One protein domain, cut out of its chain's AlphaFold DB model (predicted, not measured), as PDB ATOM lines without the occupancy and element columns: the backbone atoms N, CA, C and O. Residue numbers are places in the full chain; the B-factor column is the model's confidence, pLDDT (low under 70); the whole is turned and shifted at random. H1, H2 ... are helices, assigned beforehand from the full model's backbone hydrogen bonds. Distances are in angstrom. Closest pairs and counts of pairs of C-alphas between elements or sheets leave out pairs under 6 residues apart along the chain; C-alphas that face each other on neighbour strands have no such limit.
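AT A GLANCE: This is residues 21 to 92 of the 93 residues of an uncharacterized protein of Amycolatopsis marina (UniProt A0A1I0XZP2). The longest helix, H3, has H2 folded back along it as a hairpin and H4 crossing it on another side, while H1 packs on the first residues of H4, 78 to 82. The printed part has 72 residues with four named helices, H1 to H4 in chain order, and no named strand: all helix. It is compact, with a radius of gyration of the C-alphas of 11.0 A, and rounded, spanning 30 by 24 by 20 A.

IN THESE COORDINATES: H3, residues 54 to 69, is 22.3 A long. H4, residues 78 to 90, measures 18.1 A and ends at C-alpha 90 (-2.633, -38.913, 12.913). H2 is residues 35 to 44, 14.1 A. H1, residues 21 to 29, 12.2 A, begins at C-alpha 21 (-3.668, -26.173, -2.726).

HOW THE PARTS SIT: H3 touches H2 at a shallow tilt of 32 degrees, opposite ways; their closest C-alphas, Trp 35 and Trp 68, are 6.2 A apart. With residues 60 to 67 alone H3 touches H4, about perpendicular at 78 degrees; the closest C-alphas, Ala 67 and Ala 88, are 5.2 A apart. H4 touches H1 at a steep tilt of 59 degrees, closest at the C-alphas of Glu 24 and Ala 78, 5.4 A. H2 and H4 are apart. In H1, H2, H3 and H4 every O i to N i+4 pair is within hydrogen-bond range.

THE WHOLE: The C-alphas farthest apart, Pro 50 and Gly 71, are 30.6 A apart. The printed part has no cut and no long link. The model's pLDDT is under 70 at residues 45 to 50 and 92.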
ATOM      1  N   ALA A  21      -4.376 -27.003  -1.757       82.62
ATOM      2  CA  ALA A  21      -3.668 -26.173  -2.726       82.62
ATOM      3  C   ALA A  21      -2.141 -26.292  -2.604       82.62
ATOM      4  O   ALA A  21      -1.460 -26.355  -3.614       82.62
ATOM      5  N   ALA A  22      -1.609 -26.403  -1.382       83.62
ATOM      6  CA  ALA A  22      -0.176 -26.579  -1.172       83.62
ATOM      7  C   ALA A  22       0.324 -27.938  -1.694       83.62
ATOM      8  O   ALA A  22       1.368 -28.018  -2.329       83.62
ATOM      9  N   VAL A  23      -0.445 -29.008  -1.468       84.62
ATOM     10  CA  VAL A  23      -0.133 -30.347  -1.993       84.62
ATOM     11  C   VAL A  23      -0.266 -30.384  -3.519       84.62
ATOM     12  O   VAL A  23       0.578 -30.969  -4.187       84.62
ATOM     13  N   GLU A  24      -1.299 -29.743  -4.069       86.12
ATOM     14  CA  GLU A  24      -1.489 -29.594  -5.518       86.12
ATOM     15  C   GLU A  24      -0.333 -28.825  -6.157       86.12
ATOM     16  O   GLU A  24       0.152 -29.244  -7.200       86.12
ATOM     17  N   HIS A  25       0.148 -27.764  -5.506       84.69
ATOM     18  CA  HIS A  25       1.303 -26.997  -5.966       84.69
ATOM     19  C   HIS A  25       2.567 -27.854  -6.004       84.69
ATOM     20  O   HIS A  25       3.195 -27.950  -7.049       84.69
ATOM     21  N   VAL A  26       2.883 -28.564  -4.913       83.88
ATOM     22  CA  VAL A  26       4.040 -29.478  -4.874       83.88
ATOM     23  C   VAL A  26       3.948 -30.527  -5.982       83.88
ATOM     24  O   VAL A  26       4.927 -30.762  -6.680       83.88
ATOM     25  N   LEU A  27       2.780 -31.139  -6.184       85.75
ATOM     26  CA  LEU A  27       2.569 -32.119  -7.255       85.75
ATOM     27  C   LEU A  27       2.632 -31.514  -8.665       85.75
ATOM     28  O   LEU A  27       2.946 -32.229  -9.608       85.75
ATOM     29  N   ALA A  28       2.325 -30.228  -8.820       84.88
ATOM     30  CA  ALA A  28       2.413 -29.527 -10.096       84.88
ATOM     31  C   ALA A  28       3.844 -29.077 -10.431       84.88
ATOM     32  O   ALA A  28       4.149 -28.876 -11.605       84.88
ATOM     33  N   THR A  29       4.715 -28.924  -9.428       82.25
ATOM     34  CA  THR A  29       6.101 -28.486  -9.631       82.25
ATOM     35  C   THR A  29       6.923 -29.497 -10.426       82.25
ATOM     36  O   THR A  29       7.700 -29.102 -11.293       82.25
ATOM     37  N   GLU A  30       6.767 -30.793 -10.149       78.56
ATOM     38  CA  GLU A  30       7.532 -31.848 -10.814       78.56
ATOM     39  C   GLU A  30       6.744 -33.162 -10.866       78.56
ATOM     40  O   GLU A  30       5.829 -33.402 -10.077       78.56
ATOM     41  N   HIS A  31       7.106 -34.038 -11.803       79.25
ATOM     42  CA  HIS A  31       6.568 -35.394 -11.865       79.25
ATOM     43  C   HIS A  31       7.330 -36.302 -10.900       79.25
ATOM     44  O   HIS A  31       8.341 -36.900 -11.255       79.25
ATOM     45  N   TRP A  32       6.820 -36.426  -9.681       86.56
ATOM     46  CA  TRP A  32       7.433 -37.263  -8.657       86.56
ATOM     47  C   TRP A  32       7.228 -38.755  -8.945       86.56
ATOM     48  O   TRP A  32       6.099 -39.231  -9.116       86.56
ATOM     49  N   HIS A  33       8.310 -39.534  -8.929       86.19
ATOM     50  CA  HIS A  33       8.218 -40.995  -9.029       86.19
ATOM     51  C   HIS A  33       7.978 -41.686  -7.679       86.19
ATOM     52  O   HIS A  33       7.531 -42.833  -7.642       86.19
ATOM     53  N   GLY A  34       8.239 -40.999  -6.566       88.69
ATOM     54  CA  GLY A  34       8.090 -41.558  -5.229       88.69
ATOM     55  C   GLY A  34       8.428 -40.570  -4.118       88.69
ATOM     56  O   GLY A  34       8.799 -39.421  -4.364       88.69
ATOM     57  N   TRP A  35       8.337 -41.055  -2.877       89.00
ATOM     58  CA  TRP A  35       8.640 -40.268  -1.680       89.00
ATOM     59  C   TRP A  35      10.065 -39.718  -1.668       89.00
ATOM     60  O   TRP A  35      10.254 -38.570  -1.287       89.00
ATOM     61  N   GLU A  36      11.061 -40.501  -2.089       88.69
ATOM     62  CA  GLU A  36      12.470 -40.091  -2.042       88.69
ATOM     63  C   GLU A  36      12.747 -38.846  -2.892       88.69
ATOM     64  O   GLU A  36      13.409 -37.927  -2.412       88.69
ATOM     65  N   GLU A  37      12.194 -38.771  -4.107       88.25
ATOM     66  CA  GLU A  37      12.362 -37.605  -4.985       88.25
ATOM     67  C   GLU A  37      11.657 -36.368  -4.428       88.25
ATOM     68  O   GLU A  37      12.269 -35.306  -4.297       88.25
ATOM     69  N   MET A  38      10.402 -36.524  -3.996       87.62
ATOM     70  CA  MET A  38       9.651 -35.435  -3.372       87.62
ATOM     71  C   MET A  38      10.359 -34.924  -2.107       87.62
ATOM     72  O   MET A  38      10.463 -33.719  -1.887       87.62
ATOM     73  N   LEU A  39      10.887 -35.820  -1.267       88.62
ATOM     74  CA  LEU A  39      11.623 -35.463  -0.053       88.62
ATOM     75  C   LEU A  39      12.971 -34.808  -0.358       88.62
ATOM     76  O   LEU A  39      13.358 -33.871   0.346       88.62
ATOM     77  N   ALA A  40      13.682 -35.266  -1.390       88.06
ATOM     78  CA  ALA A  40      14.915 -34.638  -1.848       88.06
ATOM     79  C   ALA A  40      14.654 -33.194  -2.298       88.06
ATOM     80  O   ALA A  40      15.352 -32.278  -1.851       88.06
ATOM     81  N   TRP A  41      13.594 -32.967  -3.078       86.50
ATOM     82  CA  TRP A  41      13.186 -31.627  -3.488       86.50
ATOM     83  C   TRP A  41      12.731 -30.765  -2.306       86.50
ATOM     84  O   TRP A  41      13.197 -29.636  -2.156       86.50
ATOM     85  N   LEU A  42      11.909 -31.295  -1.394       84.62
ATOM     86  CA  LEU A  42      11.474 -30.571  -0.191       84.62
ATOM     87  C   LEU A  42      12.652 -30.171   0.712       84.62
ATOM     88  O   LEU A  42      12.598 -29.142   1.387       84.62
ATOM     89  N   ARG A  43      13.726 -30.969   0.735       82.50
ATOM     90  CA  ARG A  43      14.966 -30.662   1.463       82.50
ATOM     91  C   ARG A  43      15.818 -29.603   0.758       82.50
ATOM     92  O   ARG A  43      16.433 -28.798   1.454       82.50
ATOM     93  N   ALA A  44      15.863 -29.610  -0.573       81.00
ATOM     94  CA  ALA A  44      16.721 -28.733  -1.372       81.00
ATOM     95  C   ALA A  44      16.068 -27.384  -1.736       81.00
ATOM     96  O   ALA A  44      16.681 -26.332  -1.560       81.00
ATOM     97  N   SER A  45      14.825 -27.409  -2.216       66.94
ATOM     98  CA  SER A  45      14.116 -26.264  -2.808       66.94
ATOM     99  C   SER A  45      13.020 -25.684  -1.917       66.94
ATOM    100  O   SER A  45      12.579 -24.557  -2.150       66.94
ATOM    101  N   GLY A  46      12.633 -26.389  -0.849       58.44
ATOM    102  CA  GLY A  46      11.511 -26.031   0.025       58.44
ATOM    103  C   GLY A  46      11.647 -24.720   0.825       58.44
ATOM    104  O   GLY A  46      10.855 -24.459   1.722       58.44
ATOM    105  N   ASN A  47      12.663 -23.898   0.555       56.06
ATOM    106  CA  ASN A  47      12.867 -22.599   1.200       56.06
ATOM    107  C   ASN A  47      12.787 -21.410   0.223       56.06
ATOM    108  O   ASN A  47      12.860 -20.268   0.669       56.06
ATOM    109  N   ASN A  48      12.655 -21.660  -1.087       62.12
ATOM    110  CA  ASN A  48      12.633 -20.617  -2.121       62.12
ATOM    111  C   ASN A  48      11.318 -20.529  -2.904       62.12
ATOM    112  O   ASN A  48      11.206 -19.663  -3.768       62.12
ATOM    113  N   ASP A  49      10.334 -21.385  -2.625       67.44
ATOM    114  CA  ASP A  49       9.061 -21.332  -3.340       67.44
ATOM    115  C   ASP A  49       8.211 -20.144  -2.840       67.44
ATOM    116  O   ASP A  49       7.906 -20.071  -1.645       67.44
ATOM    117  N   PRO A  50       7.872 -19.164  -3.700       68.81
ATOM    118  CA  PRO A  50       7.121 -17.981  -3.290       68.81
ATOM    119  C   PRO A  50       5.628 -18.258  -3.072       68.81
ATOM    120  O   PRO A  50       4.967 -17.432  -2.432       68.81
ATOM    121  N   GLU A  51       5.106 -19.372  -3.597       71.75
ATOM    122  CA  GLU A  51       3.688 -19.742  -3.514       71.75
ATOM    123  C   GLU A  51       3.380 -20.600  -2.282       71.75
ATOM    124  O   GLU A  51       2.242 -20.626  -1.812       71.75
ATOM    125  N   LEU A  52       4.401 -21.239  -1.708       72.06
ATOM    126  CA  LEU A  52       4.285 -22.032  -0.492       72.06
ATOM    127  C   LEU A  52       4.890 -21.315   0.715       72.06
ATOM    128  O   LEU A  52       6.013 -20.811   0.690       72.06
ATOM    129  N   ASN A  53       4.173 -21.337   1.838       75.56
ATOM    130  CA  ASN A  53       4.741 -20.846   3.085       75.56
ATOM    131  C   ASN A  53       5.784 -21.837   3.640       75.56
ATOM    132  O   ASN A  53       5.570 -23.052   3.603       75.56
ATOM    133  N   PRO A  54       6.874 -21.354   4.264       76.12
ATOM    134  CA  PRO A  54       7.899 -22.223   4.846       76.12
ATOM    135  C   PRO A  54       7.350 -23.145   5.950       76.12
ATOM    136  O   PRO A  54       7.836 -24.261   6.126       76.12
ATOM    137  N   ASP A  55       6.312 -22.714   6.674       78.38
ATOM    138  CA  ASP A  55       5.591 -23.535   7.657       78.38
ATOM    139  C   ASP A  55       4.826 -24.695   7.000       78.38
ATOM    140  O   ASP A  55       4.856 -25.824   7.490       78.38
ATOM    141  N   GLU A  56       4.175 -24.430   5.862       81.44
ATOM    142  CA  GLU A  56       3.453 -25.445   5.092       81.44
ATOM    143  C   GLU A  56       4.430 -26.467   4.509       81.44
ATOM    144  O   GLU A  56       4.210 -27.668   4.652       81.44
ATOM    145  N   MET A  57       5.558 -26.011   3.955       81.38
ATOM    146  CA  MET A  57       6.602 -26.901   3.436       81.38
ATOM    147  C   MET A  57       7.228 -27.767   4.528       81.38
ATOM    148  O   MET A  57       7.422 -28.965   4.323       81.38
ATOM    149  N   ARG A  58       7.492 -27.206   5.715       82.44
ATOM    150  CA  ARG A  58       7.953 -27.995   6.868       82.44
ATOM    151  C   ARG A  58       6.931 -29.047   7.287       82.44
ATOM    152  O   ARG A  58       7.332 -30.174   7.569       82.44
ATOM    153  N   GLY A  59       5.645 -28.696   7.306       85.50
ATOM    154  CA  GLY A  59       4.564 -29.632   7.616       85.50
ATOM    155  C   GLY A  59       4.480 -30.776   6.606       85.50
ATOM    156  O   GLY A  59       4.512 -31.938   7.001       85.50
ATOM    157  N   ILE A  60       4.457 -30.455   5.307       87.12
ATOM    158  CA  ILE A  60       4.426 -31.452   4.226       87.12
ATOM    159  C   ILE A  60       5.641 -32.368   4.324       87.12
ATOM    160  O   ILE A  60       5.492 -33.582   4.265       87.12
ATOM    161  N   ARG A  61       6.837 -31.807   4.525       87.75
ATOM    162  CA  ARG A  61       8.069 -32.586   4.664       87.75
ATOM    163  C   ARG A  61       8.016 -33.547   5.848       87.75
ATOM    164  O   ARG A  61       8.357 -34.710   5.681       87.75
ATOM    165  N   GLN A  62       7.608 -33.082   7.029       87.88
ATOM    166  CA  GLN A  62       7.525 -33.940   8.215       87.88
ATOM    167  C   GLN A  62       6.527 -35.082   8.022       87.88
ATOM    168  O   GLN A  62       6.833 -36.225   8.355       87.88
ATOM    169  N   ASP A  63       5.355 -34.783   7.466       88.75
ATOM    170  CA  ASP A  63       4.326 -35.793   7.232       88.75
ATOM    171  C   ASP A  63       4.716 -36.746   6.086       88.75
ATOM    172  O   ASP A  63       4.391 -37.930   6.146       88.75
ATOM    173  N   ALA A  64       5.459 -36.273   5.079       89.25
ATOM    174  CA  ALA A  64       5.984 -37.089   3.985       89.25
ATOM    175  C   ALA A  64       7.125 -38.013   4.440       89.25
ATOM    176  O   ALA A  64       7.133 -39.183   4.066       89.25
ATOM    177  N   GLU A  65       8.055 -37.525   5.275       89.75
ATOM    178  CA  GLU A  65       9.109 -38.361   5.876       89.75
ATOM    179  C   GLU A  65       8.468 -39.489   6.686       89.75
ATOM    180  O   GLU A  65       8.805 -40.651   6.487       89.75
ATOM    181  N   ARG A  66       7.445 -39.175   7.485       88.38
ATOM    182  CA  ARG A  66       6.688 -40.184   8.232       88.38
ATOM    183  C   ARG A  66       5.947 -41.160   7.337       88.38
ATOM    184  O   ARG A  66       6.004 -42.356   7.577       88.38
ATOM    185  N   ALA A  67       5.238 -40.672   6.321       90.06
ATOM    186  CA  ALA A  67       4.518 -41.542   5.396       90.06
ATOM    187  C   ALA A  67       5.469 -42.540   4.719       90.06
ATOM    188  O   ALA A  67       5.117 -43.709   4.557       90.06
ATOM    189  N   TRP A  68       6.684 -42.096   4.392       90.38
ATOM    190  CA  TRP A  68       7.744 -42.951   3.877       90.38
ATOM    191  C   TRP A  68       8.264 -43.947   4.925       90.38
ATOM    192  O   TRP A  68       8.318 -45.140   4.635       90.38
ATOM    193  N   GLU A  69       8.560 -43.501   6.151       89.06
ATOM    194  CA  GLU A  69       8.979 -44.372   7.266       89.06
ATOM    195  C   GLU A  69       7.921 -45.432   7.620       89.06
ATOM    196  O   GLU A  69       8.256 -46.558   7.982       89.06
ATOM    197  N   MET A  70       6.639 -45.098   7.467       87.81
ATOM    198  CA  MET A  70       5.505 -46.003   7.663       87.81
ATOM    199  C   MET A  70       5.277 -46.962   6.482       87.81
ATOM    200  O   MET A  70       4.416 -47.839   6.567       87.81
ATOM    201  N   GLY A  71       5.992 -46.795   5.365       88.25
ATOM    202  CA  GLY A  71       5.796 -47.588   4.150       88.25
ATOM    203  C   GLY A  71       4.455 -47.330   3.453       88.25
ATOM    204  O   GLY A  71       3.934 -48.216   2.774       88.25
ATOM    205  N   LEU A  72       3.868 -46.140   3.626       89.38
ATOM    206  CA  LEU A  72       2.621 -45.779   2.956       89.38
ATOM    207  C   LEU A  72       2.845 -45.584   1.447       89.38
ATOM    208  O   LEU A  72       3.888 -45.067   1.033       89.38
ATOM    209  N   PRO A  73       1.866 -45.947   0.600       87.50
ATOM    210  CA  PRO A  73       2.003 -45.800  -0.841       87.50
ATOM    211  C   PRO A  73       2.085 -44.322  -1.235       87.50
ATOM    212  O   PRO A  73       1.283 -43.495  -0.795       87.50
ATOM    213  N   PHE A  74       3.051 -44.000  -2.097       88.81
ATOM    214  CA  PHE A  74       3.117 -42.695  -2.744       88.81
ATOM    215  C   PHE A  74       2.003 -42.572  -3.788       88.81
ATOM    216  O   PHE A  74       1.644 -43.545  -4.452       88.81
ATOM    217  N   SER A  75       1.434 -41.380  -3.941       87.62
ATOM    218  CA  SER A  75       0.387 -41.118  -4.928       87.62
ATOM    219  C   SER A  75       0.600 -39.755  -5.563       87.62
ATOM    220  O   SER A  75       0.767 -38.765  -4.860       87.62
ATOM    221  N   ASN A  76       0.531 -39.708  -6.893       85.94
ATOM    222  CA  ASN A  76       0.573 -38.466  -7.673       85.94
ATOM    223  C   ASN A  76      -0.788 -37.748  -7.734       85.94
ATOM    224  O   ASN A  76      -0.929 -36.722  -8.391       85.94
ATOM    225  N   ASP A  77      -1.805 -38.285  -7.059       87.88
ATOM    226  CA  ASP A  77      -3.093 -37.625  -6.891       87.88
ATOM    227  C   ASP A  77      -3.081 -36.782  -5.612       87.88
ATOM    228  O   ASP A  77      -2.820 -37.293  -4.522       87.88
ATOM    229  N   ALA A  78      -3.396 -35.491  -5.723       84.69
ATOM    230  CA  ALA A  78      -3.326 -34.564  -4.596       84.69
ATOM    231  C   ALA A  78      -4.265 -34.927  -3.441       84.69
ATOM    232  O   ALA A  78      -3.950 -34.675  -2.274       84.69
ATOM    233  N   GLN A  79      -5.422 -35.520  -3.739       87.12
ATOM    234  CA  GLN A  79      -6.366 -35.939  -2.714       87.12
ATOM    235  C   GLN A  79      -5.865 -37.192  -1.993       87.12
ATOM    236  O   GLN A  79      -5.938 -37.248  -0.760       87.12
ATOM    237  N   GLN A  80      -5.340 -38.170  -2.732       88.69
ATOM    238  CA  GLN A  80      -4.732 -39.361  -2.141       88.69
ATOM    239  C   GLN A  80      -3.486 -39.003  -1.335       88.69
ATOM    240  O   GLN A  80      -3.413 -39.362  -0.162       88.69
ATOM    241  N   LEU A  81      -2.579 -38.200  -1.893       88.06
ATOM    242  CA  LEU A  81      -1.360 -37.765  -1.218       88.06
ATOM    243  C   LEU A  81      -1.683 -37.031   0.083       88.06
ATOM    244  O   LEU A  81      -1.178 -37.394   1.143       88.06
ATOM    245  N   LYS A  82      -2.602 -36.059   0.046       86.88
ATOM    246  CA  LYS A  82      -3.061 -35.362   1.256       86.88
ATOM    247  C   LYS A  82      -3.662 -36.323   2.284       86.88
ATOM    248  O   LYS A  82      -3.489 -36.117   3.484       86.88
ATOM    249  N   SER A  83      -4.393 -37.344   1.839       89.44
ATOM    250  CA  SER A  83      -4.990 -38.334   2.740       89.44
ATOM    251  C   SER A  83      -3.913 -39.184   3.413       89.44
ATOM    252  O   SER A  83      -3.966 -39.354   4.631       89.44
ATOM    253  N   THR A  84      -2.904 -39.617   2.656       90.31
ATOM    254  CA  THR A  84      -1.738 -40.350   3.160       90.31
ATOM    255  C   THR A  84      -0.934 -39.516   4.158       90.31
ATOM    256  O   THR A  84      -0.626 -39.988   5.251       90.31
ATOM    257  N   LEU A  85      -0.673 -38.243   3.848       88.38
ATOM    258  CA  LEU A  85       0.017 -37.327   4.758       88.38
ATOM    259  C   LEU A  85      -0.784 -37.089   6.051       88.38
ATOM    260  O   LEU A  85      -0.240 -37.114   7.151       88.38
ATOM    261  N   ASN A  86      -2.107 -36.926   5.951       87.69
ATOM    262  CA  ASN A  86      -2.972 -36.770   7.123       87.69
ATOM    263  C   ASN A  86      -3.039 -38.054   7.970       87.69
ATOM    264  O   ASN A  86      -3.144 -37.978   9.194       87.69
ATOM    265  N   GLN A  87      -2.960 -39.228   7.341       87.62
ATOM    266  CA  GLN A  87      -2.831 -40.504   8.044       87.62
ATOM    267  C   GLN A  87      -1.508 -40.567   8.819       87.62
ATOM    268  O   GLN A  87      -1.536 -40.813  10.022       87.62
ATOM    269  N   ALA A  88      -0.385 -40.232   8.178       86.81
ATOM    270  CA  ALA A  88       0.926 -40.167   8.829       86.81
ATOM    271  C   ALA A  88       0.985 -39.123   9.966       86.81
ATOM    272  O   ALA A  88       1.656 -39.311  10.983       86.81
ATOM    273  N   ARG A  89       0.223 -38.030   9.846       82.38
ATOM    274  CA  ARG A  89       0.078 -37.023  10.908       82.38
ATOM    275  C   ARG A  89      -0.702 -37.544  12.118       82.38
ATOM    276  O   ARG A  89      -0.418 -37.147  13.250       82.38
ATOM    277  N   ARG A  90      -1.728 -38.370  11.883       79.94
ATOM    278  CA  ARG A  90      -2.633 -38.913  12.913       79.94
ATOM    279  C   ARG A  90      -2.022 -40.046  13.725       79.94
ATOM    280  O   ARG A  90      -2.407 -40.193  14.876       79.94
ATOM    281  N   ASP A  91      -1.050 -40.758  13.170       70.19
ATOM    282  CA  ASP A  91      -0.297 -41.830  13.839       70.19
ATOM    283  C   ASP A  91       0.598 -41.335  15.000       70.19
ATOM    284  O   ASP A  91       1.335 -42.086  15.621       70.19
ATOM    285  N   ARG A  92       0.517 -40.047  15.360       55.00
ATOM    286  CA  ARG A  92       1.168 -39.448  16.537       55.00
ATOM    287  C   ARG A  92       0.465 -39.824  17.862       55.00
ATOM    288  O   ARG A  92       0.284 -38.938  18.704       55.00
TER     289      ARG A  92